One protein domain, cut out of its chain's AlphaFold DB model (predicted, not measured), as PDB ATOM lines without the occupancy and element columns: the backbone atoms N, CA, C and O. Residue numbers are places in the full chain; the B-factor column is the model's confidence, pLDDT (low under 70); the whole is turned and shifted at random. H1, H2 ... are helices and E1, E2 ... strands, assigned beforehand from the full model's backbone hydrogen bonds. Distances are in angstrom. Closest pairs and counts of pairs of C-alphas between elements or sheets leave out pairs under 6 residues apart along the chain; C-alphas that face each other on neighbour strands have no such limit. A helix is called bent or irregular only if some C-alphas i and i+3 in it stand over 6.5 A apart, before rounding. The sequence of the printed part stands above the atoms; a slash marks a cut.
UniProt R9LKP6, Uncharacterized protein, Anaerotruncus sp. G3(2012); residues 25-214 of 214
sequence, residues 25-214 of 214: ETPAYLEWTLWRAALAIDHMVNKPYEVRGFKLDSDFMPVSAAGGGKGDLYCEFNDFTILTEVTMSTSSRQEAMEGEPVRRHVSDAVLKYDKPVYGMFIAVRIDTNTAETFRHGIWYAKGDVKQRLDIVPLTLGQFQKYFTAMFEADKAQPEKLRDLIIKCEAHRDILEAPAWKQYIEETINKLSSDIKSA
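This is residues 25 to 214 of the 214 residues of an uncharacterized protein of Anaerotruncus sp. G3(2012) (UniProt R9LKP6). A twisted sheet of four strands, E2, E3, E4 and E7, makes the middle of this domain, with H1, H5 and H6 over one face and H3 and H4 over the other. H7 packs on H5 and H6, the small hairpin of E5 and E6 packs on H3, and E1 lies in a loop that packs on H1. The printed part has 190 residues, with seven named helices and seven named strands in the order H1 H2 E1 E2 E3 H3 E4 H4 E5 E6 E7 H5 H6 H7. The class is mixed, helices and strands; the larger sheet runs E2 E3 E4 E7 and is mixed, while E5 and E6 are antiparallel. The whole is compact and rounded, with a radius of gyration of the C-alphas of 15.8 A and spans of 43 by 41 by 34 A.

Find C-alpha 25 at (49.696, 38.043, -5.443); from there H1 runs through residues 25 to 41, 24.6 A. Next come H2, residues 48 to 51, and E1, residues 62 to 64. E2 is residues 73 to 76 and E3 is residues 81 to 87, 19.9 A. Look at C-alpha 92, at (58.221, 35.897, -25.099), for the beginning of H3, residues 92 to 112, 30.3 A; it has a kink of 35 degrees near residue 99 and is irregular, with C-alphas 97 and 100 7.4 A apart. E4, residues 117 to 123, is 19.7 A long, and H4 is residues 128 to 136. E5, residues 138 to 141, and E6, residues 145 to 148, follow; E6 runs on into E7, residues 151 to 155, at 38 degrees. H5 is residues 156 to 168, 18.0 A, and H6 residues 174 to 185, 17.1 A. H7, residues 193 to 213, 30.1 A, ends at C-alpha 213, (39.601, 69.632, -23.233).

Begin at the four-stranded sheet, only just strongly twisted, with C-alphas up to 4.3 A off its best plane. The hairpin E2 and E3 is antiparallel, with N 75 and O 82 at 2.9 A, within hydrogen-bond range. E3 and E4 are parallel, with N 120 and O 83 at 2.8 A; with H3 they form a strand-helix-strand unit, two parallel neighbour strands with a helix between, its crossover right-handed. E4 and E7 are parallel, with N 154 and O 121 at 2.8 A. The domain has three layers, helices on both faces of a sheet: H1, H5 and H6 are on one face of the sheet E2 E3 E4 E7, and H3 and H4 on the other. H3 is over E3 and E4 at a height of 9.0 A, and touches H4 at Glu 95 and Thr 130, C-alphas 4.8 A apart. H4, on the same face, is over E7. On the opposite face, H1 runs along the strands at a height of 8.6 A, H6 runs across them at 8.7 A, and H5 stands up from the sheet at 62 degrees. H2 only grazes the sheet with residues 48 to 51. H7 only grazes it with residues 196 to 204, and touches H5 at a shallow tilt of 16 degrees, the same way; their closest C-alphas, of Tyr 162 and Ser 208, are 5.3 A apart. In the hairpin E5 and E6, N 139 and O 147 are 3.0 A apart. E1 pairs with no named strand, but residues 55 to 56 pair with it, antiparallel. In H1, H4, H5 and H6 every O i to N i+4 pair is within hydrogen-bond range; H3 has 14 of 17, H7 16 of 17, and H2 is too short for such a pair.

The two C-alphas farthest apart, of Ser 58 and Ile 190, are 49.0 A apart. The printed part has no cut, and no link is long. Mean pLDDT of the printed part is 95.9; residue 214, the chain's last, is the one under 70.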
ATOM      1  N   GLU A  25      51.141  37.989  -5.175       94.75
ATOM      2  CA  GLU A  25      49.696  38.043  -5.443       94.75
ATOM      3  C   GLU A  25      49.339  39.077  -6.522       94.75
ATOM      4  O   GLU A  25      48.163  39.314  -6.812       94.75
ATOM      5  N   THR A  26      50.342  39.686  -7.164       95.69
ATOM      6  CA  THR A  26      50.128  40.702  -8.205       95.69
ATOM      7  C   THR A  26      49.168  40.278  -9.328       95.69
ATOM      8  O   THR A  26      48.400  41.146  -9.742       95.69
ATOM      9  N   PRO A  27      49.108  39.009  -9.795       95.06
ATOM     10  CA  PRO A  27      48.101  38.599 -10.778       95.06
ATOM     11  C   PRO A  27      46.662  38.749 -10.262       95.06
ATOM     12  O   PRO A  27      45.843  39.402 -10.903       95.06
ATOM     13  N   ALA A  28      46.376  38.252  -9.052       95.38
ATOM     14  CA  ALA A  28      45.044  38.340  -8.450       95.38
ATOM     15  C   ALA A  28      44.639  39.802  -8.186       95.38
ATOM     16  O   ALA A  28      43.506  40.212  -8.444       95.38
ATOM     17  N   TYR A  29      45.589  40.624  -7.731       97.38
ATOM     18  CA  TYR A  29      45.365  42.056  -7.538       97.38
ATOM     19  C   TYR A  29      45.191  42.821  -8.852       97.38
ATOM     20  O   TYR A  29      44.517  43.855  -8.850       97.38
ATOM     21  N   LEU A  30      45.775  42.360  -9.962       97.44
ATOM     22  CA  LEU A  30      45.575  42.964 -11.278       97.44
ATOM     23  C   LEU A  30      44.135  42.760 -11.754       97.44
ATOM     24  O   LEU A  30      43.463  43.753 -12.041       97.44
ATOM     25  N   GLU A  31      43.649  41.517 -11.747       97.19
ATOM     26  CA  GLU A  31      42.252  41.195 -12.069       97.19
ATOM     27  C   GLU A  31      41.286  41.984 -11.177       97.19
ATOM     28  O   GLU A  31      40.374  42.656 -11.662       97.19
ATOM     29  N   TRP A  32      41.536  41.987  -9.866       97.62
ATOM     30  CA  TRP A  32      40.725  42.717  -8.895       97.62
ATOM     31  C   TRP A  32      40.710  44.224  -9.125       97.62
ATOM     32  O   TRP A  32      39.658  44.863  -9.048       97.62
ATOM     33  N   THR A  33      41.866  44.811  -9.440       98.00
ATOM     34  CA  THR A  33      41.972  46.247  -9.715       98.00
ATOM     35  C   THR A  33      41.181  46.624 -10.964       98.00
ATOM     36  O   THR A  33      40.517  47.661 -10.962       98.00
ATOM     37  N   LEU A  34      41.231  45.807 -12.021       98.31
ATOM     38  CA  LEU A  34      40.478  46.086 -13.242       98.31
ATOM     39  C   LEU A  34      38.986  45.797 -13.099       98.31
ATOM     40  O   LEU A  34      38.179  46.545 -13.642       98.31
ATOM     41  N   TRP A  35      38.600  44.809 -12.293       98.06
ATOM     42  CA  TRP A  35      37.203  44.607 -11.914       98.06
ATOM     43  C   TRP A  35      36.645  45.832 -11.187       98.06
ATOM     44  O   TRP A  35      35.585  46.335 -11.546       98.06
ATOM     45  N   ARG A  36      37.390  46.387 -10.223       97.81
ATOM     46  CA  ARG A  36      37.008  47.640  -9.552       97.81
ATOM     47  C   ARG A  36      36.941  48.826 -10.515       97.81
ATOM     48  O   ARG A  36      36.075  49.678 -10.347       97.81
ATOM     49  N   ALA A  37      37.826  48.883 -11.510       98.31
ATOM     50  CA  ALA A  37      37.766  49.901 -12.555       98.31
ATOM     51  C   ALA A  37      36.490  49.762 -13.405       98.31
ATOM     52  O   ALA A  37      35.818  50.758 -13.647       98.31
ATOM     53  N   ALA A  38      36.114  48.539 -13.790       97.94
ATOM     54  CA  ALA A  38      34.864  48.275 -14.500       97.94
ATOM     55  C   ALA A  38      33.635  48.664 -13.663       97.94
ATOM     56  O   ALA A  38      32.742  49.338 -14.167       97.94
ATOM     57  N   LEU A  39      33.620  48.331 -12.366       97.75
ATOM     58  CA  LEU A  39      32.553  48.755 -11.452       97.75
ATOM     59  C   LEU A  39      32.440  50.275 -11.336       97.75
ATOM     60  O   LEU A  39      31.334  50.786 -11.231       97.75
ATOM     61  N   ALA A  40      33.565  50.991 -11.352       98.19
ATOM     62  CA  ALA A  40      33.560  52.448 -11.285       98.19
ATOM     63  C   ALA A  40      32.999  53.097 -12.562       98.19
ATOM     64  O   ALA A  40      32.407  54.167 -12.476       98.19
ATOM     65  N   ILE A  41      33.206  52.482 -13.734       97.75
ATOM     66  CA  ILE A  41      32.639  52.947 -15.017       97.75
ATOM     67  C   ILE A  41      31.123  52.695 -15.081       97.75
ATOM     68  O   ILE A  41      30.405  53.424 -15.769       97.75
ATOM     69  N   ASP A  42      30.643  51.702 -14.326       96.12
ATOM     70  CA  ASP A  42      29.228  51.351 -14.184       96.12
ATOM     71  C   ASP A  42      28.586  50.896 -15.517       96.12
ATOM     72  O   ASP A  42      29.289  50.523 -16.457       96.12
ATOM     73  N   HIS A  43      27.254  50.886 -15.603       96.62
ATOM     74  CA  HIS A  43      26.439  50.584 -16.789       96.62
ATOM     75  C   HIS A  43      26.455  49.115 -17.246       96.62
ATOM     76  O   HIS A  43      25.875  48.784 -18.283       96.62
ATOM     77  N   MET A  44      27.087  48.223 -16.479       97.50
ATOM     78  CA  MET A  44      27.046  46.786 -16.749       97.50
ATOM     79  C   MET A  44      25.640  46.223 -16.508       97.50
ATOM     80  O   MET A  44      24.983  46.524 -15.513       97.50
ATOM     81  N   VAL A  45      25.197  45.367 -17.423       97.31
ATOM     82  CA  VAL A  45      23.932  44.627 -17.365       97.31
ATOM     83  C   VAL A  45      24.086  43.373 -16.509       97.31
ATOM     84  O   VAL A  45      23.184  43.024 -15.744       97.31
ATOM     85  N   ASN A  46      25.224  42.684 -16.627       97.25
ATOM     86  CA  ASN A  46      25.524  41.530 -15.793       97.25
ATOM     87  C   ASN A  46      25.943  41.966 -14.385       97.25
ATOM     88  O   ASN A  46      26.505  43.040 -14.167       97.25
ATOM     89  N   LYS A  47      25.659  41.121 -13.394       96.81
ATOM     90  CA  LYS A  47      25.902  41.481 -11.994       96.81
ATOM     91  C   LYS A  47      27.403  41.495 -11.690       96.81
ATOM     92  O   LYS A  47      28.134  40.666 -12.227       96.81
ATOM     93  N   PRO A  48      27.873  42.314 -10.729       94.38
ATOM     94  CA  PRO A  48      29.292  42.409 -10.369       94.38
ATOM     95  C   PRO A  48      30.017  41.076 -10.130       94.38
ATOM     96  O   PRO A  48      31.200  40.955 -10.439       94.38
ATOM     97  N   TYR A  49      29.333  40.073  -9.571       92.44
ATOM     98  CA  TYR A  49      29.908  38.749  -9.309       92.44
ATOM     99  C   TYR A  49      29.922  37.823 -10.538       92.44
ATOM    100  O   TYR A  49      30.612  36.812 -10.514       92.44
ATOM    101  N   GLU A  50      29.173  38.150 -11.593       94.88
ATOM    102  CA  GLU A  50      29.146  37.431 -12.876       94.88
ATOM    103  C   GLU A  50      30.238  37.936 -13.826       94.88
ATOM    104  O   GLU A  50      30.583  37.245 -14.781       94.88
ATOM    105  N   VAL A  51      30.791  39.126 -13.554       95.44
ATOM    106  CA  VAL A  51      31.864  39.746 -14.344       95.44
ATOM    107  C   VAL A  51      33.188  39.000 -14.184       95.44
ATOM    108  O   VAL A  51      33.932  38.902 -15.149       95.44
ATOM    109  N   ARG A  52      33.500  38.484 -12.990       93.81
ATOM    110  CA  ARG A  52      34.853  38.039 -12.604       93.81
ATOM    111  C   ARG A  52      34.990  36.531 -12.385       93.81
ATOM    112  O   ARG A  52      34.058  35.885 -11.910       93.81
ATOM    113  N   GLY A  53      36.193  36.003 -12.630       87.75
ATOM    114  CA  GLY A  53      36.579  34.620 -12.305       87.75
ATOM    115  C   GLY A  53      37.266  34.420 -10.941       87.75
ATOM    116  O   GLY A  53      37.167  33.333 -10.367       87.75
ATOM    117  N   PHE A  54      37.941  35.445 -10.404       91.19
ATOM    118  CA  PHE A  54      38.626  35.385  -9.104       91.19
ATOM    119  C   PHE A  54      37.660  35.364  -7.910       91.19
ATOM    120  O   PHE A  54      36.485  35.713  -8.041       91.19
ATOM    121  N   LYS A  55      38.150  35.007  -6.714       89.56
ATOM    122  CA  LYS A  55      37.382  35.005  -5.448       89.56
ATOM    123  C   LYS A  55      37.754  36.180  -4.543       89.56
ATOM    124  O   LYS A  55      38.891  36.635  -4.569       89.56
ATOM    125  N   LEU A  56      36.791  36.622  -3.732       93.56
ATOM    126  CA  LEU A  56      36.973  37.650  -2.704       93.56
ATOM    127  C   LEU A  56      36.818  37.042  -1.310       93.56
ATOM    128  O   LEU A  56      36.024  36.109  -1.150       93.56
ATOM    129  N   ASP A  57      37.533  37.584  -0.332       93.31
ATOM    130  CA  ASP A  57      37.298  37.333   1.091       93.31
ATOM    131  C   ASP A  57      36.245  38.294   1.683       93.31
ATOM    132  O   ASP A  57      35.571  39.038   0.962       93.31
ATOM    133  N   SER A  58      36.062  38.243   3.007       93.12
ATOM    134  CA  SER A  58      35.123  39.102   3.739       93.12
ATOM    135  C   SER A  58      35.493  40.584   3.722       93.12
ATOM    136  O   SER A  58      34.609  41.417   3.908       93.12
ATOM    137  N   ASP A  59      36.762  40.902   3.468       91.31
ATOM    138  CA  ASP A  59      37.288  42.267   3.406       91.31
ATOM    139  C   ASP A  59      37.314  42.796   1.960       91.31
ATOM    140  O   ASP A  59      37.837  43.874   1.681       91.31
ATOM    141  N   PHE A  60      36.704  42.050   1.028       91.69
ATOM    142  CA  PHE A  60      36.674  42.323  -0.409       91.69
ATOM    143  C   PHE A  60      38.058  42.351  -1.071       91.69
ATOM    144  O   PHE A  60      38.217  42.961  -2.136       91.69
ATOM    145  N   MET A  61      39.031  41.640  -0.503       93.94
ATOM    146  CA  MET A  61      40.361  41.453  -1.078       93.94
ATOM    147  C   MET A  61      40.410  40.182  -1.941       93.94
ATOM    148  O   MET A  61      39.670  39.226  -1.684       93.94
ATOM    149  N   PRO A  62      41.223  40.153  -3.016       94.75
ATOM    150  CA  PRO A  62      41.308  38.985  -3.882       94.75
ATOM    151  C   PRO A  62      42.079  37.846  -3.210       94.75
ATOM    152  O   PRO A  62      43.189  38.039  -2.732       94.75
ATOM    153  N   VAL A  63      41.506  36.641  -3.230       89.50
ATOM    154  CA  VAL A  63      42.104  35.442  -2.608       89.50
ATOM    155  C   VAL A  63      42.963  34.648  -3.596       89.50
ATOM    156  O   VAL A  63      43.957  34.032  -3.226       89.50
ATOM    157  N   SER A  64      42.564  34.618  -4.866       85.00
ATOM    158  CA  SER A  64      43.277  33.919  -5.937       85.00
ATOM    159  C   SER A  64      42.920  34.530  -7.282       85.00
ATOM    160  O   SER A  64      41.808  35.028  -7.426       85.00
ATOM    161  N   ALA A  65      43.808  34.412  -8.268       79.12
ATOM    162  CA  ALA A  65      43.509  34.697  -9.673       79.12
ATOM    163  C   ALA A  65      42.342  33.835 -10.200       79.12
ATOM    164  O   ALA A  65      41.956  32.834  -9.570       79.12
ATOM    165  N   ALA A  66      41.781  34.213 -11.347       80.38
ATOM    166  CA  ALA A  66      40.788  33.420 -12.053       80.38
ATOM    167  C   ALA A  66      41.346  32.030 -12.409       80.38
ATOM    168  O   ALA A  66      42.523  31.840 -12.720       80.38
ATOM    169  N   GLY A  67      40.487  31.012 -12.325       77.44
ATOM    170  CA  GLY A  67      40.844  29.668 -12.774       77.44
ATOM    171  C   GLY A  67      40.948  29.606 -14.300       77.44
ATOM    172  O   GLY A  67      40.192  30.274 -14.998       77.44
ATOM    173  N   GLY A  68      41.839  28.757 -14.820       74.44
ATOM    174  CA  GLY A  68      41.998  28.583 -16.266       74.44
ATOM    175  C   GLY A  68      40.723  28.099 -16.973       74.44
ATOM    176  O   GLY A  68      39.900  27.383 -16.396       74.44
ATOM    177  N   GLY A  69      40.584  28.456 -18.254       76.56
ATOM    178  CA  GLY A  69      39.502  27.997 -19.137       76.56
ATOM    179  C   GLY A  69      38.361  28.995 -19.358       76.56
ATOM    180  O   GLY A  69      37.432  28.689 -20.104       76.56
ATOM    181  N   LYS A  70      38.426  30.175 -18.738       84.50
ATOM    182  CA  LYS A  70      37.592  31.346 -19.035       84.50
ATOM    183  C   LYS A  70      38.480  32.584 -19.021       84.50
ATOM    184  O   LYS A  70      39.541  32.536 -18.407       84.50
ATOM    185  N   GLY A  71      38.038  33.653 -19.676       87.94
ATOM    186  CA  GLY A  71      38.725  34.933 -19.563       87.94
ATOM    187  C   GLY A  71      38.454  35.632 -18.232       87.94
ATOM    188  O   GLY A  71      37.542  35.242 -17.492       87.94
ATOM    189  N   ASP A  72      39.241  36.659 -17.936       95.81
ATOM    190  CA  ASP A  72      39.287  37.237 -16.590       95.81
ATOM    191  C   ASP A  72      38.034  38.042 -16.231       95.81
ATOM    192  O   ASP A  72      37.411  37.786 -15.190       95.81
ATOM    193  N   LEU A  73      37.653  39.008 -17.081       97.62
ATOM    194  CA  LEU A  73      36.520  39.909 -16.840       97.62
ATOM    195  C   LEU A  73      35.584  40.017 -18.051       97.62
ATOM    196  O   LEU A  73      35.946  40.580 -19.083       97.62
ATOM    197  N   TYR A  74      34.337  39.580 -17.890       97.75
ATOM    198  CA  TYR A  74      33.271  39.743 -18.882       97.75
ATOM    199  C   TYR A  74      32.359  40.906 -18.488       97.75
ATOM    200  O   TYR A  74      31.444  40.734 -17.684       97.75
ATOM    201  N   CYS A  75      32.597  42.088 -19.052       98.25
ATOM    202  CA  CYS A  75      31.749  43.260 -18.837       98.25
ATOM    203  C   CYS A  75      30.681  43.314 -19.931       98.25
ATOM    204  O   CYS A  75      30.995  43.538 -21.103       98.25
ATOM    205  N   GLU A  76      29.427  43.077 -19.559       98.25
ATOM    206  CA  GLU A  76      28.303  43.085 -20.486       98.25
ATOM    207  C   GLU A  76      27.572  44.428 -20.406       98.25
ATOM    208  O   GLU A  76      27.033  44.763 -19.360       98.25
ATOM    209  N   PHE A  77      27.517  45.186 -21.502       97.94
ATOM    210  CA  PHE A  77      26.749  46.435 -21.616       97.94
ATOM    211  C   PHE A  77      25.524  46.216 -22.510       97.94
ATOM    212  O   PHE A  77      25.370  45.139 -23.089       97.94
ATOM    213  N   ASN A  78      24.639  47.209 -22.642       97.00
ATOM    214  CA  ASN A  78      23.430  47.069 -23.468       97.00
ATOM    215  C   ASN A  78      23.766  46.677 -24.918       97.00
ATOM    216  O   ASN A  78      23.267  45.666 -25.408       97.00
ATOM    217  N   ASP A  79      24.675  47.422 -25.555       98.00
ATOM    218  CA  ASP A  79      24.923  47.312 -26.999       98.00
ATOM    219  C   ASP A  79      26.201  46.541 -27.363       98.00
ATOM    220  O   ASP A  79      26.462  46.298 -28.539       98.00
ATOM    221  N   PHE A  80      27.038  46.188 -26.385       98.56
ATOM    222  CA  PHE A  80      28.305  45.490 -26.618       98.56
ATOM    223  C   PHE A  80      28.808  44.766 -25.365       98.56
ATOM    224  O   PHE A  80      28.322  44.982 -24.256       98.56
ATOM    225  N   THR A  81      29.817  43.922 -25.543       98.50
ATOM    226  CA  THR A  81      30.547  43.251 -24.463       98.50
ATOM    227  C   THR A  81      32.025  43.610 -24.565       98.50
ATOM    228  O   THR A  81      32.589  43.601 -25.659       98.50
ATOM    229  N   ILE A  82      32.674  43.878 -23.433       98.62
ATOM    230  CA  ILE A  82      34.138  43.930 -23.344       98.62
ATOM    231  C   ILE A  82      34.615  42.711 -22.556       98.62
ATOM    232  O   ILE A  82      34.266  42.546 -21.385       98.62
ATOM    233  N   LEU A  83      35.430  41.871 -23.192       98.38
ATOM    234  CA  LEU A  83      36.205  40.840 -22.512       98.38
ATOM    235  C   LEU A  83      37.588  41.411 -22.198       98.38
ATOM    236  O   LEU A  83      38.362  41.685 -23.112       98.38
ATOM    237  N   THR A  84      37.888  41.593 -20.914       98.38
ATOM    238  CA  THR A  84      39.230  41.981 -20.473       98.38
ATOM    239  C   THR A  84      40.009  40.751 -20.042       98.38
ATOM    240  O   THR A  84      39.525  39.988 -19.213       98.38
ATOM    241  N   GLU A  85      41.212  40.612 -20.584       98.25
ATOM    242  CA  GLU A  85      42.209  39.609 -20.206       98.25
ATOM    243  C   GLU A  85      43.435  40.342 -19.673       98.25
ATOM    244  O   GLU A  85      43.843  41.367 -20.232       98.25
ATOM    245  N   VAL A  86      44.024  39.859 -18.588       97.75
ATOM    246  CA  VAL A  86      45.126  40.528 -17.909       97.75
ATOM    247  C   VAL A  86      46.290  39.591 -17.663       97.75
ATOM    248  O   VAL A  86      46.133  38.406 -17.403       97.75
ATOM    249  N   THR A  87      47.503  40.135 -17.681       97.31
ATOM    250  CA  THR A  87      48.673  39.341 -17.309       97.31
ATOM    251  C   THR A  87      49.764  40.172 -16.650       97.31
ATOM    252  O   THR A  87      50.043  41.320 -17.011       97.31
ATOM    253  N   MET A  88      50.443  39.546 -15.690       96.50
ATOM    254  CA  MET A  88      51.733  40.017 -15.179       96.50
ATOM    255  C   MET A  88      52.909  39.434 -15.982       96.50
ATOM    256  O   MET A  88      54.053  39.843 -15.772       96.50
ATOM    257  N   SER A  89      52.653  38.492 -16.901       95.75
ATOM    258  CA  SER A  89      53.670  37.913 -17.776       95.75
ATOM    259  C   SER A  89      54.248  38.973 -18.711       95.75
ATOM    260  O   SER A  89      53.567  39.893 -19.164       95.75
ATOM    261  N   THR A  90      55.539  38.846 -18.999       92.50
ATOM    262  CA  THR A  90      56.281  39.750 -19.883       92.50
ATOM    263  C   THR A  90      57.200  38.938 -20.787       92.50
ATOM    264  O   THR A  90      57.429  37.753 -20.532       92.50
ATOM    265  N   SER A  91      57.784  39.585 -21.803       94.81
ATOM    266  CA  SER A  91      58.680  38.963 -22.797       94.81
ATOM    267  C   SER A  91      57.993  37.856 -23.609       94.81
ATOM    268  O   SER A  91      56.772  37.752 -23.598       94.81
ATOM    269  N   SER A  92      58.757  36.997 -24.285       93.69
ATOM    270  CA  SER A  92      58.221  35.897 -25.099       93.69
ATOM    271  C   SER A  92      57.351  34.901 -24.321       93.69
ATOM    272  O   SER A  92      56.531  34.207 -24.917       93.69
ATOM    273  N   ARG A  93      57.482  34.842 -22.987       97.06
ATOM    274  CA  ARG A  93      56.572  34.062 -22.133       97.06
ATOM    275  C   ARG A  93      55.139  34.583 -22.185       97.06
ATOM    276  O   ARG A  93      54.227  33.780 -22.050       97.06
ATOM    277  N   GLN A  94      54.944  35.885 -22.393       98.19
ATOM    278  CA  GLN A  94      53.616  36.462 -22.571       98.19
ATOM    279  C   GLN A  94      52.928  35.833 -23.782       98.19
ATOM    280  O   GLN A  94      51.801  35.379 -23.663       98.19
ATOM    281  N   GLU A  95      53.628  35.689 -24.908       97.69
ATOM    282  CA  GLU A  95      53.032  35.060 -26.088       97.69
ATOM    283  C   GLU A  95      52.711  33.586 -25.861       97.69
ATOM    284  O   GLU A  95      51.627  33.119 -26.202       97.69
ATOM    285  N   ALA A  96      53.633  32.859 -25.228       96.94
ATOM    286  CA  ALA A  96      53.436  31.446 -24.932       96.94
ATOM    287  C   ALA A  96      52.247  31.187 -23.990       96.94
ATOM    288  O   ALA A  96      51.618  30.136 -24.084       96.94
ATOM    289  N   MET A  97      51.970  32.115 -23.071       95.81
ATOM    290  CA  MET A  97      50.917  31.972 -22.065       95.81
ATOM    291  C   MET A  97      49.577  32.535 -22.528       95.81
ATOM    292  O   MET A  97      48.552  31.928 -22.248       95.81
ATOM    293  N   GLU A  98      49.583  33.658 -23.243       97.62
ATOM    294  CA  GLU A  98      48.373  34.447 -23.495       97.62
ATOM    295  C   GLU A  98      47.909  34.384 -24.952       97.62
ATOM    296  O   GLU A  98      46.733  34.594 -25.236       97.62
ATOM    297  N   GLY A  99      48.801  34.063 -25.895       96.50
ATOM    298  CA  GLY A  99      48.502  34.147 -27.324       96.50
ATOM    299  C   GLY A  99      47.323  33.266 -27.745       96.50
ATOM    300  O   GLY A  99      46.426  33.728 -28.450       96.50
ATOM    301  N   GLU A 100      47.303  31.990 -27.347       96.38
ATOM    302  CA  GLU A 100      46.168  31.088 -27.615       96.38
ATOM    303  C   GLU A 100      44.970  31.350 -26.696       96.38
ATOM    304  O   GLU A 100      43.882  31.565 -27.242       96.38
ATOM    305  N   PRO A 101      45.121  31.386 -25.354       96.75
ATOM    306  CA  PRO A 101      43.956  31.413 -24.478       96.75
ATOM    307  C   PRO A 101      43.102  32.658 -24.670       96.75
ATOM    308  O   PRO A 101      41.884  32.533 -24.785       96.75
ATOM    309  N   VAL A 102      43.729  33.828 -24.826       98.00
ATOM    310  CA  VAL A 102      43.025  35.099 -25.046       98.00
ATOM    311  C   VAL A 102      42.204  35.053 -26.335       98.00
ATOM    312  O   VAL A 102      41.020  35.385 -26.333       98.00
ATOM    313  N   ARG A 103      42.782  34.575 -27.448       98.00
ATOM    314  CA  ARG A 103      42.039  34.438 -28.715       98.00
ATOM    315  C   ARG A 103      40.881  33.454 -28.584       98.00
ATOM    316  O   ARG A 103      39.783  33.750 -29.052       98.00
ATOM    317  N   ARG A 104      41.090  32.314 -27.922       97.31
ATOM    318  CA  ARG A 104      40.025  31.333 -27.684       97.31
ATOM    319  C   ARG A 104      38.891  31.923 -26.847       97.31
ATOM    320  O   ARG A 104      37.739  31.799 -27.240       97.31
ATOM    321  N   HIS A 105      39.193  32.610 -25.746       97.50
ATOM    322  CA  HIS A 105      38.174  33.201 -24.876       97.50
ATOM    323  C   HIS A 105      37.381  34.318 -25.571       97.50
ATOM    324  O   HIS A 105      36.165  34.402 -25.383       97.50
ATOM    325  N   VAL A 106      38.027  35.136 -26.411       98.00
ATOM    326  CA  VAL A 106      37.344  36.153 -27.231       98.00
ATOM    327  C   VAL A 106      36.468  35.494 -28.300       98.00
ATOM    328  O   VAL A 106      35.317  35.890 -28.463       98.00
ATOM    329  N   SER A 107      36.948  34.443 -28.968       97.50
ATOM    330  CA  SER A 107      36.132  33.620 -29.877       97.50
ATOM    331  C   SER A 107      34.897  33.043 -29.176       97.50
ATOM    332  O   SER A 107      33.776  33.171 -29.671       97.50
ATOM    333  N   ASP A 108      35.082  32.431 -28.005       96.56
ATOM    334  CA  ASP A 108      33.994  31.848 -27.216       96.56
ATOM    335  C   ASP A 108      32.977  32.918 -26.796       96.56
ATOM    336  O   ASP A 108      31.770  32.674 -26.811       96.56
ATOM    337  N   ALA A 109      33.442  34.130 -26.477       96.94
ATOM    338  CA  ALA A 109      32.583  35.271 -26.191       96.94
ATOM    339  C   ALA A 109      31.779  35.711 -27.425       96.94
ATOM    340  O   ALA A 109      30.569  35.894 -27.311       96.94
ATOM    341  N   VAL A 110      32.411  35.820 -28.599       97.06
ATOM    342  CA  VAL A 110      31.735  36.146 -29.873       97.06
ATOM    343  C   VAL A 110      30.630  35.136 -30.192       97.06
ATOM    344  O   VAL A 110      29.579  35.513 -30.693       97.06
ATOM    345  N   LEU A 111      30.838  33.852 -29.890       95.50
ATOM    346  CA  LEU A 111      29.823  32.812 -30.093       95.50
ATOM    347  C   LEU A 111      28.714  32.829 -29.030       95.50
ATOM    348  O   LEU A 111      27.625  32.312 -29.274       95.50
ATOM    349  N   LYS A 112      28.996  33.368 -27.840       95.44
ATOM    350  CA  LYS A 112      28.068  33.406 -26.702       95.44
ATOM    351  C   LYS A 112      27.113  34.600 -26.758       95.44
ATOM    352  O   LYS A 112      25.955  34.448 -26.376       95.44
ATOM    353  N   TYR A 113      27.603  35.781 -27.130       96.19
ATOM    354  CA  TYR A 113      26.846  37.032 -27.049       96.19
ATOM    355  C   TYR A 113      26.279  37.437 -28.413       96.19
ATOM    356  O   TYR A 113      27.009  37.497 -29.394       96.19
ATOM    357  N   ASP A 114      24.997  37.809 -28.452       95.69
ATOM    358  CA  ASP A 114      24.322  38.335 -29.655       95.69
ATOM    359  C   ASP A 114      24.571  39.847 -29.853       95.69
ATOM    360  O   ASP A 114      23.679  40.628 -30.175       95.69
ATOM    361  N   LYS A 115      25.794  40.293 -29.555       96.88
ATOM    362  CA  LYS A 115      26.236  41.690 -29.656       96.88
ATOM    363  C   LYS A 115      27.742  41.763 -29.897       96.88
ATOM    364  O   LYS A 115      28.442  40.799 -29.580       96.88
ATOM    365  N   PRO A 116      28.261  42.886 -30.430       98.06
ATOM    366  CA  PRO A 116      29.691  43.065 -30.643       98.06
ATOM    367  C   PRO A 116      30.510  42.777 -29.382       98.06
ATOM    368  O   PRO A 116      30.189  43.266 -28.295       98.06
ATOM    369  N   VAL A 117      31.579  41.999 -29.544       98.38
ATOM    370  CA  VAL A 117      32.519  41.650 -28.477       98.38
ATOM    371  C   VAL A 117      33.866  42.278 -28.786       98.38
ATOM    372  O   VAL A 117      34.423  42.051 -29.855       98.38
ATOM    373  N   TYR A 118      34.400  43.005 -27.814       98.62
ATOM    374  CA  TYR A 118      35.705  43.646 -27.890       98.62
ATOM    375  C   TYR A 118      36.644  43.035 -26.850       98.62
ATOM    376  O   TYR A 118      36.350  43.034 -25.654       98.62
ATOM    377  N   GLY A 119      37.776  42.511 -27.299       98.44
ATOM    378  CA  GLY A 119      38.864  42.033 -26.461       98.44
ATOM    379  C   GLY A 119      39.774  43.184 -26.034       98.44
ATOM    380  O   GLY A 119      40.311  43.918 -26.865       98.44
ATOM    381  N   MET A 120      39.992  43.325 -24.733       98.69
ATOM    382  CA  MET A 120      40.950  44.263 -24.159       98.69
ATOM    383  C   MET A 120      41.999  43.477 -23.379       98.69
ATOM    384  O   MET A 120      41.711  42.918 -22.328       98.69
ATOM    385  N   PHE A 121      43.226  43.433 -23.888       98.75
ATOM    386  CA  PHE A 121      44.318  42.727 -23.226       98.75
ATOM    387  C   PHE A 121      45.199  43.715 -22.462       98.75
ATOM    388  O   PHE A 121      45.731  44.646 -23.067       98.75
ATOM    389  N   ILE A 122      45.370  43.540 -21.149       98.81
ATOM    390  CA  ILE A 122      46.114  44.478 -20.299       98.81
ATOM    391  C   ILE A 122      47.299  43.802 -19.610       98.81
ATOM    392  O   ILE A 122      47.150  42.857 -18.842       98.81
ATOM    393  N   ALA A 123      48.493  44.361 -19.799       98.50
ATOM    394  CA  ALA A 123      49.699  43.902 -19.110       98.50
ATOM    395  C   ALA A 123      50.576  45.067 -18.648       98.50
ATOM    396  O   ALA A 123      50.455  46.188 -19.132       98.50
ATOM    397  N   VAL A 124      51.534  44.832 -17.748       97.94
ATOM    398  CA  VAL A 124      52.508  45.884 -17.378       97.94
ATOM    399  C   VAL A 124      53.379  46.282 -18.579       97.94
ATOM    400  O   VAL A 124      53.735  47.451 -18.733       97.94
ATOM    401  N   ARG A 125      53.704  45.323 -19.453       97.81
ATOM    402  CA  ARG A 125      54.420  45.526 -20.720       97.81
ATOM    403  C   ARG A 125      53.844  44.605 -21.789       97.81
ATOM    404  O   ARG A 125      53.533  43.459 -21.483       97.81
ATOM    405  N   ILE A 126      53.769  45.091 -23.027       98.56
ATOM    406  CA  ILE A 126      53.277  44.319 -24.174       98.56
ATOM    407  C   ILE A 126      54.456  43.818 -25.014       98.56
ATOM    408  O   ILE A 126      55.177  44.610 -25.641       98.56
ATOM    409  N   ASP A 127      54.638  42.500 -25.035       98.56
ATOM    410  CA  ASP A 127      55.564  41.818 -25.932       98.56
ATOM    411  C   ASP A 127      55.167  42.055 -27.394       98.56
ATOM    412  O   ASP A 127      53.992  42.171 -27.741       98.56
ATOM    413  N   THR A 128      56.157  42.194 -28.273       98.50
ATOM    414  CA  THR A 128      55.885  42.474 -29.688       98.50
ATOM    415  C   THR A 128      55.232  41.285 -30.392       98.50
ATOM    416  O   THR A 128      54.379  41.523 -31.237       98.50
ATOM    417  N   ASN A 129      55.567  40.040 -30.039       98.31
ATOM    418  CA  ASN A 129      54.940  38.868 -30.656       98.31
ATOM    419  C   ASN A 129      53.492  38.713 -30.192       98.31
ATOM    420  O   ASN A 129      52.632  38.410 -31.006       98.31
ATOM    421  N   THR A 130      53.202  39.025 -28.929       98.50
ATOM    422  CA  THR A 130      51.818  39.083 -28.435       98.50
ATOM    423  C   THR A 130      51.000  40.155 -29.128       98.50
ATOM    424  O   THR A 130      49.886  39.889 -29.580       98.50
ATOM    425  N   ALA A 131      51.569  41.351 -29.302       98.44
ATOM    426  CA  ALA A 131      50.929  42.370 -30.124       98.44
ATOM    427  C   ALA A 131      50.698  41.872 -31.559       98.44
ATOM    428  O   ALA A 131      49.617  42.075 -32.089       98.44
ATOM    429  N   GLU A 132      51.662  41.188 -32.174       98.38
ATOM    430  CA  GLU A 132      51.531  40.653 -33.535       98.38
ATOM    431  C   GLU A 132      50.435  39.582 -33.651       98.38
ATOM    432  O   GLU A 132      49.634  39.598 -34.589       98.38
ATOM    433  N   THR A 133      50.333  38.691 -32.666       98.06
ATOM    434  CA  THR A 133      49.274  37.682 -32.587       98.06
ATOM    435  C   THR A 133      47.889  38.327 -32.520       98.06
ATOM    436  O   THR A 133      46.984  37.931 -33.263       98.06
ATOM    437  N   PHE A 134      47.715  39.358 -31.690       98.31
ATOM    438  CA  PHE A 134      46.442  40.078 -31.574       98.31
ATOM    439  C   PHE A 134      46.162  41.002 -32.761       98.31
ATOM    440  O   PHE A 134      45.010  41.141 -33.162       98.31
ATOM    441  N   ARG A 135      47.203  41.552 -33.394       98.06
ATOM    442  CA  ARG A 135      47.097  42.362 -34.614       98.06
ATOM    443  C   ARG A 135      46.467  41.571 -35.756       98.06
ATOM    444  O   ARG A 135      45.570  42.070 -36.434       98.06
ATOM    445  N   HIS A 136      46.916  40.330 -35.951       96.75
ATOM    446  CA  HIS A 136      46.294  39.420 -36.907       96.75
ATOM    447  C   HIS A 136      44.870  39.054 -36.480       96.75
ATOM    448  O   HIS A 136      43.960  39.063 -37.312       96.75
ATOM    449  N   GLY A 137      44.684  38.704 -35.202       95.12
ATOM    450  CA  GLY A 137      43.370  38.420 -34.622       95.12
ATOM    451  C   GLY A 137      42.642  37.242 -35.277       95.12
ATOM    452  O   GLY A 137      41.431  37.116 -35.144       95.12
ATOM    453  N   ILE A 138      43.339  36.381 -36.026       96.62
ATOM    454  CA  ILE A 138      42.700  35.260 -36.720       96.62
ATOM    455  C   ILE A 138      42.551  34.076 -35.769       96.62
ATOM    456  O   ILE A 138      43.515  33.633 -35.133       96.62
ATOM    457  N   TRP A 139      41.337  33.537 -35.740       96.94
ATOM    458  CA  TRP A 139      40.981  32.311 -35.044       96.94
ATOM    459  C   TRP A 139      40.108  31.434 -35.941       96.94
ATOM    460  O   TRP A 139      39.338  31.944 -36.752       96.94
ATOM    461  N   TYR A 140      40.228  30.115 -35.813       96.50
ATOM    462  CA  TYR A 140      39.354  29.164 -36.497       96.50
ATOM    463  C   TYR A 140      38.526  28.436 -35.443       96.50
ATOM    464  O   TYR A 140      39.051  27.641 -34.666       96.50
ATOM    465  N   ALA A 141      37.230  28.743 -35.401       93.50
ATOM    466  CA  ALA A 141      36.276  28.052 -34.547       93.50
ATOM    467  C   ALA A 141      35.954  26.652 -35.109       93.50
ATOM    468  O   ALA A 141      36.467  26.235 -36.150       93.50
ATOM    469  N   LYS A 142      35.089  25.901 -34.413       90.06
ATOM    470  CA  LYS A 142      34.688  24.546 -34.832       90.06
ATOM    471  C   LYS A 142      34.176  24.537 -36.278       90.06
ATOM    472  O   LYS A 142      33.356  25.371 -36.648       90.06
ATOM    473  N   GLY A 143      34.624  23.549 -37.054       93.75
ATOM    474  CA  GLY A 143      34.269  23.419 -38.471       93.75
ATOM    475  C   GLY A 143      35.020  24.389 -39.386       93.75
ATOM    476  O   GLY A 143      34.469  24.791 -40.404       93.75
ATOM    477  N   ASP A 144      36.236  24.793 -39.001       93.38
ATOM    478  CA  ASP A 144      37.117  25.691 -39.762       93.38
ATOM    479  C   ASP A 144      36.499  27.066 -40.065       93.38
ATOM    480  O   ASP A 144      36.868  27.756 -41.020       93.38
ATOM    481  N   VAL A 145      35.564  27.503 -39.217       94.81
ATOM    482  CA  VAL A 145      34.920  28.810 -39.344       94.81
ATOM    483  C   VAL A 145      35.911  29.884 -38.919       94.81
ATOM    484  O   VAL A 145      36.203  30.060 -37.735       94.81
ATOM    485  N   LYS A 146      36.430  30.616 -39.903       96.31
ATOM    486  CA  LYS A 146      37.335  31.740 -39.672       96.31
ATOM    487  C   LYS A 146      36.605  32.871 -38.949       96.31
ATOM    488  O   LYS A 146      35.640  33.427 -39.467       96.31
ATOM    489  N   GLN A 147      37.132  33.259 -37.799       96.50
ATOM    490  CA  GLN A 147      36.769  34.460 -37.067       96.50
ATOM    491  C   GLN A 147      37.923  35.452 -37.099       96.50
ATOM    492  O   GLN A 147      39.103  35.091 -37.042       96.50
ATOM    493  N   ARG A 148      37.557  36.725 -37.200       95.44
ATOM    494  CA  ARG A 148      38.471  37.842 -37.051       95.44
ATOM    495  C   ARG A 148      38.117  38.535 -35.744       95.44
ATOM    496  O   ARG A 148      37.046  39.116 -35.641       95.44
ATOM    497  N   LEU A 149      38.976  38.358 -34.753       97.56
ATOM    498  CA  LEU A 149      38.768  38.794 -33.384       97.56
ATOM    499  C   LEU A 149      39.310  40.206 -33.202       97.56
ATOM    500  O   LEU A 149      40.397  40.530 -33.686       97.56
ATOM    501  N   ASP A 150      38.566  41.011 -32.463       96.19
ATOM    502  CA  ASP A 150      38.932  42.377 -32.122       96.19
ATOM    503  C   ASP A 150      39.576  42.371 -30.735       96.19
ATOM    504  O   ASP A 150      38.908  42.116 -29.737       96.19
ATOM    505  N   ILE A 151      40.907  42.501 -30.686       98.44
ATOM    506  CA  ILE A 151      41.725  42.369 -29.473       98.44
ATOM    507  C   ILE A 151      42.781  43.473 -29.470       98.44
ATOM    508  O   ILE A 151      43.732  43.438 -30.253       98.44
ATOM    509  N   VAL A 152      42.649  44.435 -28.558       98.62
ATOM    510  CA  VAL A 152      43.601  45.546 -28.419       98.62
ATOM    511  C   VAL A 152      44.481  45.349 -27.184       98.62
ATOM    512  O   VAL A 152      43.959  45.311 -26.065       98.62
ATOM    513  N   PRO A 153      45.815  45.261 -27.353       98.62
ATOM    514  CA  PRO A 153      46.743  45.218 -26.236       98.62
ATOM    515  C   PRO A 153      47.046  46.625 -25.707       98.62
ATOM    516  O   PRO A 153      47.542  47.485 -26.434       98.62
ATOM    517  N   LEU A 154      46.821  46.834 -24.412       98.75
ATOM    518  CA  LEU A 154      47.129  48.059 -23.684       98.75
ATOM    519  C   LEU A 154      48.103  47.765 -22.546       98.75
ATOM    520  O   LEU A 154      47.982  46.780 -21.819       98.75
ATOM    521  N   THR A 155      49.056  48.660 -22.313       98.75
ATOM    522  CA  THR A 155      49.783  48.625 -21.043       98.75
ATOM    523  C   THR A 155      48.866  49.065 -19.898       98.75
ATOM    524  O   THR A 155      47.988  49.912 -20.072       98.75
ATOM    525  N   LEU A 156      49.105  48.568 -18.684       98.75
ATOM    526  CA  LEU A 156      48.378  49.014 -17.494       98.75
ATOM    527  C   LEU A 156      48.540  50.526 -17.262       98.75
ATOM    528  O   LEU A 156      47.618  51.173 -16.778       98.75
ATOM    529  N   GLY A 157      49.688  51.100 -17.643       98.75
ATOM    530  CA  GLY A 157      49.915  52.546 -17.597       98.75
ATOM    531  C   GLY A 157      49.058  53.321 -18.602       98.75
ATOM    532  O   GLY A 157      48.478  54.346 -18.250       98.75
ATOM    533  N   GLN A 158      48.922  52.811 -19.827       98.75
ATOM    534  CA  GLN A 158      48.029  53.371 -20.846       98.75
ATOM    535  C   GLN A 158      46.560  53.319 -20.400       98.75
ATOM    536  O   GLN A 158      45.870  54.337 -20.460       98.75
ATOM    537  N   PHE A 159      46.104  52.169 -19.886       98.81
ATOM    538  CA  PHE A 159      44.756  52.037 -19.326       98.81
ATOM    539  C   PHE A 159      44.543  53.007 -18.161       98.81
ATOM    540  O   PHE A 159      43.573  53.757 -18.169       98.81
ATOM    541  N   GLN A 160      45.475  53.058 -17.199       98.69
ATOM    542  CA  GLN A 160      45.412  53.985 -16.065       98.69
ATOM    543  C   GLN A 160      45.277  55.438 -16.528       98.69
ATOM    544  O   GLN A 160      44.441  56.167 -16.004       98.69
ATOM    545  N   LYS A 161      46.085  55.860 -17.507       98.50
ATOM    546  CA  LYS A 161      46.057  57.226 -18.039       98.50
ATOM    547  C   LYS A 161      44.684  57.582 -18.600       98.50
ATOM    548  O   LYS A 161      44.139  58.627 -18.245       98.50
ATOM    549  N   TYR A 162      44.141  56.725 -19.460       98.44
ATOM    550  CA  TYR A 162      42.848  56.967 -20.090       98.44
ATOM    551  C   TYR A 162      41.699  56.890 -19.078       98.44
ATOM    552  O   TYR A 162      40.824  57.752 -19.072       98.44
ATOM    553  N   PHE A 163      41.759  55.913 -18.169       98.31
ATOM    554  CA  PHE A 163      40.823  55.759 -17.062       98.31
ATOM    555  C   PHE A 163      40.756  57.023 -16.214       98.31
ATOM    556  O   PHE A 163      39.697  57.628 -16.097       98.31
ATOM    557  N   THR A 164      41.887  57.496 -15.695       98.00
ATOM    558  CA  THR A 164      41.917  58.730 -14.908       98.00
ATOM    559  C   THR A 164      41.386  59.924 -15.705       98.00
ATOM    560  O   THR A 164      40.616  60.712 -15.164       98.00
ATOM    561  N   ALA A 165      41.727  60.043 -16.994       97.94
ATOM    562  CA  ALA A 165      41.278  61.162 -17.819       97.94
ATOM    563  C   ALA A 165      39.750  61.244 -17.964       97.94
ATOM    564  O   ALA A 165      39.207  62.344 -17.903       97.94
ATOM    565  N   MET A 166      39.052  60.112 -18.123       97.25
ATOM    566  CA  MET A 166      37.586  60.125 -18.222       97.25
ATOM    567  C   MET A 166      36.884  60.447 -16.901       97.25
ATOM    568  O   MET A 166      35.845  61.097 -16.936       97.25
ATOM    569  N   PHE A 167      37.451  60.071 -15.751       97.06
ATOM    570  CA  PHE A 167      36.895  60.454 -14.446       97.06
ATOM    571  C   PHE A 167      37.176  61.916 -14.097       97.06
ATOM    572  O   PHE A 167      36.281  62.611 -13.633       97.06
ATOM    573  N   GLU A 168      38.388  62.413 -14.357       97.19
ATOM    574  CA  GLU A 168      38.732  63.825 -14.126       97.19
ATOM    575  C   GLU A 168      37.874  64.785 -14.961       97.19
ATOM    576  O   GLU A 168      37.639  65.916 -14.541       97.19
ATOM    577  N   ALA A 169      37.406  64.339 -16.127       96.81
ATOM    578  CA  ALA A 169      36.539  65.110 -17.008       96.81
ATOM    579  C   ALA A 169      35.033  64.861 -16.785       96.81
ATOM    580  O   ALA A 169      34.239  65.367 -17.573       96.81
ATOM    581  N   ASP A 170      34.646  64.063 -15.782       96.25
ATOM    582  CA  ASP A 170      33.255  63.646 -15.516       96.25
ATOM    583  C   ASP A 170      32.548  63.035 -16.747       96.25
ATOM    584  O   ASP A 170      31.401  63.324 -17.084       96.25
ATOM    585  N   LYS A 171      33.289  62.208 -17.491       96.00
ATOM    586  CA  LYS A 171      32.880  61.591 -18.767       96.00
ATOM    587  C   LYS A 171      33.091  60.077 -18.771       96.00
ATOM    588  O   LYS A 171      33.260  59.480 -19.836       96.00
ATOM    589  N   ALA A 172      33.132  59.463 -17.591       96.69
ATOM    590  CA  ALA A 172      33.300  58.025 -17.442       96.69
ATOM    591  C   ALA A 172      32.052  57.294 -17.960       96.69
ATOM    592  O   ALA A 172      30.990  57.339 -17.349       96.69
ATOM    593  N   GLN A 173      32.196  56.652 -19.118       96.75
ATOM    594  CA  GLN A 173      31.155  55.868 -19.780       96.75
ATOM    595  C   GLN A 173      31.807  54.698 -20.524       96.75
ATOM    596  O   GLN A 173      32.915  54.861 -21.055       96.75
ATOM    597  N   PRO A 174      31.159  53.525 -20.604       97.38
ATOM    598  CA  PRO A 174      31.755  52.348 -21.231       97.38
ATOM    599  C   PRO A 174      32.020  52.545 -22.733       97.38
ATOM    600  O   PRO A 174      32.980  51.988 -23.273       97.38
ATOM    601  N   GLU A 175      31.260  53.413 -23.404       97.88
ATOM    602  CA  GLU A 175      31.483  53.812 -24.794       97.88
ATOM    603  C   GLU A 175      32.868  54.431 -24.995       97.88
ATOM    604  O   GLU A 175      33.469  54.233 -26.046       97.88
ATOM    605  N   LYS A 176      33.438  55.112 -23.990       97.56
ATOM    606  CA  LYS A 176      34.798  55.663 -24.089       97.56
ATOM    607  C   LYS A 176      35.848  54.572 -24.245       97.56
ATOM    608  O   LYS A 176      36.816  54.789 -24.975       97.56
ATOM    609  N   LEU A 177      35.679  53.428 -23.580       97.56
ATOM    610  CA  LEU A 177      36.572  52.277 -23.738       97.56
ATOM    611  C   LEU A 177      36.341  51.581 -25.078       97.56
ATOM    612  O   LEU A 177      37.308  51.301 -25.782       97.56
ATOM    613  N   ARG A 178      35.081  51.361 -25.465       97.88
ATOM    614  CA  ARG A 178      34.737  50.794 -26.777       97.88
ATOM    615  C   ARG A 178      35.337  51.617 -27.918       97.88
ATOM    616  O   ARG A 178      36.006  51.071 -28.790       97.88
ATOM    617  N   ASP A 179      35.131  52.928 -27.899       97.62
ATOM    618  CA  ASP A 179      35.600  53.830 -28.950       97.62
ATOM    619  C   ASP A 179      37.131  53.896 -28.985       97.62
ATOM    620  O   ASP A 179      37.714  53.969 -30.068       97.62
ATOM    621  N   LEU A 180      37.794  53.816 -27.822       98.00
ATOM    622  CA  LEU A 180      39.246  53.670 -27.748       98.00
ATOM    623  C   LEU A 180      39.709  52.387 -28.454       98.00
ATOM    624  O   LEU A 180      40.627  52.458 -29.269       98.00
ATOM    625  N   ILE A 181      39.079  51.242 -28.170       98.12
ATOM    626  CA  ILE A 181      39.409  49.954 -28.800       98.12
ATOM    627  C   ILE A 181      39.248  50.069 -30.320       98.12
ATOM    628  O   ILE A 181      40.223  49.886 -31.045       98.12
ATOM    629  N   ILE A 182      38.075  50.495 -30.799       97.81
ATOM    630  CA  ILE A 182      37.791  50.668 -32.235       97.81
ATOM    631  C   ILE A 182      38.836  51.577 -32.899       97.81
ATOM    632  O   ILE A 182      39.320  51.298 -34.000       97.81
ATOM    633  N   LYS A 183      39.213  52.677 -32.235       98.00
ATOM    634  CA  LYS A 183      40.209  53.613 -32.765       98.00
ATOM    635  C   LYS A 183      41.582  52.959 -32.883       98.00
ATOM    636  O   LYS A 183      42.215  53.091 -33.928       98.00
ATOM    637  N   CYS A 184      42.017  52.245 -31.848       97.69
ATOM    638  CA  CYS A 184      43.282  51.515 -31.822       97.69
ATOM    639  C   CYS A 184      43.354  50.428 -32.908       97.69
ATOM    640  O   CYS A 184      44.425  50.197 -33.472       97.69
ATOM    641  N   GLU A 185      42.236  49.792 -33.257       94.81
ATOM    642  CA  GLU A 185      42.199  48.728 -34.269       94.81
ATOM    643  C   GLU A 185      42.300  49.217 -35.710       94.81
ATOM    644  O   GLU A 185      42.791  48.477 -36.562       94.81
ATOM    645  N   ALA A 186      41.891  50.455 -35.994       92.88
ATOM    646  CA  ALA A 186      41.733  50.965 -37.357       92.88
ATOM    647  C   ALA A 186      42.989  50.836 -38.246       92.88
ATOM    648  O   ALA A 186      42.872  50.824 -39.467       92.88
ATOM    649  N   HIS A 187      44.183  50.742 -37.648       92.12
ATOM    650  CA  HIS A 187      45.463  50.676 -38.364       92.12
ATOM    651  C   HIS A 187      46.177  49.321 -38.230       92.12
ATOM    652  O   HIS A 187      47.302  49.178 -38.708       92.12
ATOM    653  N   ARG A 188      45.542  48.305 -37.623       94.94
ATOM    654  CA  ARG A 188      46.180  46.998 -37.379       94.94
ATOM    655  C   ARG A 188      46.584  46.263 -38.664       94.94
ATOM    656  O   ARG A 188      47.549  45.514 -38.646       94.94
ATOM    657  N   ASP A 189      45.882  46.492 -39.777       95.38
ATOM    658  CA  ASP A 189      46.150  45.827 -41.066       95.38
ATOM    659  C   ASP A 189      47.291  46.443 -41.872       95.38
ATOM    660  O   ASP A 189      47.880  45.773 -42.715       95.38
ATOM    661  N   ILE A 190      47.578  47.722 -41.637       96.81
ATOM    662  CA  ILE A 190      48.550  48.486 -42.430       96.81
ATOM    663  C   ILE A 190      49.864  48.720 -41.685       96.81
ATOM    664  O   ILE A 190      50.860  49.087 -42.302       96.81
ATOM    665  N   LEU A 191      49.864  48.540 -40.364       97.50
ATOM    666  CA  LEU A 191      51.039  48.671 -39.513       97.50
ATOM    667  C   LEU A 191      51.545  47.293 -39.097       97.50
ATOM    668  O   LEU A 191      50.760  46.399 -38.808       97.50
ATOM    669  N   GLU A 192      52.861  47.161 -38.971       98.25
ATOM    670  CA  GLU A 192      53.493  46.045 -38.261       98.25
ATOM    671  C   GLU A 192      53.357  46.234 -36.741       98.25
ATOM    672  O   GLU A 192      53.254  47.373 -36.267       98.25
ATOM    673  N   ALA A 193      53.425  45.161 -35.941       97.88
ATOM    674  CA  ALA A 193      53.224  45.234 -34.486       97.88
ATOM    675  C   ALA A 193      53.993  46.354 -33.751       97.88
ATOM    676  O   ALA A 193      53.386  47.015 -32.902       97.88
ATOM    677  N   PRO A 194      55.287  46.633 -34.023       98.38
ATOM    678  CA  PRO A 194      55.981  47.747 -33.375       98.38
ATOM    679  C   PRO A 194      55.334  49.110 -33.653       98.38
ATOM    680  O   PRO A 194      55.137  49.891 -32.722       98.38
ATOM    681  N   ALA A 195      54.973  49.375 -34.911       98.62
ATOM    682  CA  ALA A 195      54.334  50.622 -35.320       98.62
ATOM    683  C   ALA A 195      52.885  50.695 -34.818       98.62
ATOM    684  O   ALA A 195      52.432  51.751 -34.387       98.62
ATOM    685  N   TRP A 196      52.175  49.566 -34.781       98.62
ATOM    686  CA  TRP A 196      50.833  49.499 -34.211       98.62
ATOM    687  C   TRP A 196      50.828  49.821 -32.709       98.62
ATOM    688  O   TRP A 196      50.000  50.605 -32.255       98.62
ATOM    689  N   LYS A 197      51.806  49.328 -31.938       98.56
ATOM    690  CA  LYS A 197      51.964  49.713 -30.523       98.56
ATOM    691  C   LYS A 197      52.215  51.211 -30.338       98.56
ATOM    692  O   LYS A 197      51.692  51.797 -29.393       98.56
ATOM    693  N   GLN A 198      53.002  51.831 -31.221       98.50
ATOM    694  CA  GLN A 198      53.212  53.283 -31.208       98.50
ATOM    695  C   GLN A 198      51.916  54.034 -31.534       98.50
ATOM    696  O   GLN A 198      51.554  54.966 -30.823       98.50
ATOM    697  N   TYR A 199      51.169  53.570 -32.534       98.56
ATOM    698  CA  TYR A 199      49.867  54.128 -32.885       98.56
ATOM    699  C   TYR A 199      48.855  54.056 -31.727       98.56
ATOM    700  O   TYR A 199      48.129  55.021 -31.479       98.56
ATOM    701  N   ILE A 200      48.820  52.941 -30.988       98.69
ATOM    702  CA  ILE A 200      47.991  52.783 -29.782       98.69
ATOM    703  C   ILE A 200      48.374  53.831 -28.727       98.69
ATOM    704  O   ILE A 200      47.503  54.519 -28.196       98.69
ATOM    705  N   GLU A 201      49.671  53.995 -28.453       98.56
ATOM    706  CA  GLU A 201      50.178  54.999 -27.507       98.56
ATOM    707  C   GLU A 201      49.762  56.424 -27.910       98.56
ATOM    708  O   GLU A 201      49.205  57.170 -27.102       98.56
ATOM    709  N   GLU A 202      49.972  56.801 -29.172       98.44
ATOM    710  CA  GLU A 202      49.581  58.112 -29.705       98.44
ATOM    711  C   GLU A 202      48.069  58.342 -29.626       98.44
ATOM    712  O   GLU A 202      47.618  59.417 -29.220       98.44
ATOM    713  N   THR A 203      47.278  57.319 -29.953       98.38
ATOM    714  CA  THR A 203      45.814  57.360 -29.892       98.38
ATOM    715  C   THR A 203      45.331  57.610 -28.468       98.38
ATOM    716  O   THR A 203      44.504  58.495 -28.245       98.38
ATOM    717  N   ILE A 204      45.889  56.903 -27.485       98.25
ATOM    718  CA  ILE A 204      45.547  57.075 -26.068       98.25
ATOM    719  C   ILE A 204      45.944  58.461 -25.580       98.25
ATOM    720  O   ILE A 204      45.166  59.118 -24.884       98.25
ATOM    721  N   ASN A 205      47.126  58.939 -25.963       98.19
ATOM    722  CA  ASN A 205      47.610  60.266 -25.596       98.19
ATOM    723  C   ASN A 205      46.702  61.372 -26.131       98.19
ATOM    724  O   ASN A 205      46.355  62.295 -25.387       98.19
ATOM    725  N   LYS A 206      46.271  61.239 -27.386       97.75
ATOM    726  CA  LYS A 206      45.343  62.166 -28.021       97.75
ATOM    727  C   LYS A 206      43.970  62.124 -27.353       97.75
ATOM    728  O   LYS A 206      43.532  63.141 -26.832       97.75
ATOM    729  N   LEU A 207      43.337  60.953 -27.277       96.81
ATOM    730  CA  LEU A 207      41.985  60.824 -26.722       96.81
ATOM    731  C   LEU A 207      41.920  61.225 -25.242       96.81
ATOM    732  O   LEU A 207      40.961  61.867 -24.828       96.81
ATOM    733  N   SER A 208      42.954  60.918 -24.451       96.81
ATOM    734  CA  SER A 208      43.036  61.373 -23.054       96.81
ATOM    735  C   SER A 208      43.073  62.900 -22.948       96.81
ATOM    736  O   SER A 208      42.506  63.463 -22.018       96.81
ATOM    737  N   SER A 209      43.756  63.574 -23.879       95.62
ATOM    738  CA  SER A 209      43.833  65.040 -23.919       95.62
ATOM    739  C   SER A 209      42.516  65.654 -24.399       95.62
ATOM    740  O   SER A 209      42.031  66.616 -23.802       95.62
ATOM    741  N   ASP A 210      41.907  65.061 -25.427       95.31
ATOM    742  CA  ASP A 210      40.641  65.513 -26.009       95.31
ATOM    743  C   ASP A 210      39.493  65.412 -24.991       95.31
ATOM    744  O   ASP A 210      38.701  66.342 -24.864       95.31
ATOM    745  N   ILE A 211      39.434  64.331 -24.201       93.38
ATOM    746  CA  ILE A 211      38.415  64.146 -23.152       93.38
ATOM    747  C   ILE A 211      38.461  65.264 -22.106       93.38
ATOM    748  O   ILE A 211      37.403  65.739 -21.698       93.38
ATOM    749  N   LYS A 212      39.665  65.686 -21.701       87.06
ATOM    750  CA  LYS A 212      39.873  66.753 -20.707       87.06
ATOM    751  C   LYS A 212      39.616  68.156 -21.254       87.06
ATOM    752  O   LYS A 212      39.412  69.075 -20.470       87.06
ATOM    753  N   SER A 213      39.716  68.325 -22.572       86.19
ATOM    754  CA  SER A 213      39.601  69.632 -23.233       86.19
ATOM    755  C   SER A 213      38.187  69.923 -23.737       86.19
ATOM    756  O   SER A 213      37.847  71.083 -23.962       86.19
ATOM    757  N   ALA A 214      37.392  68.877 -23.963       67.62
ATOM    758  CA  ALA A 214      35.967  68.965 -24.273       67.62
ATOM    759  C   ALA A 214      35.141  69.227 -23.013       67.62
ATOM    760  O   ALA A 214      33.916  69.409 -23.171       67.62
TER     761      ALA A 214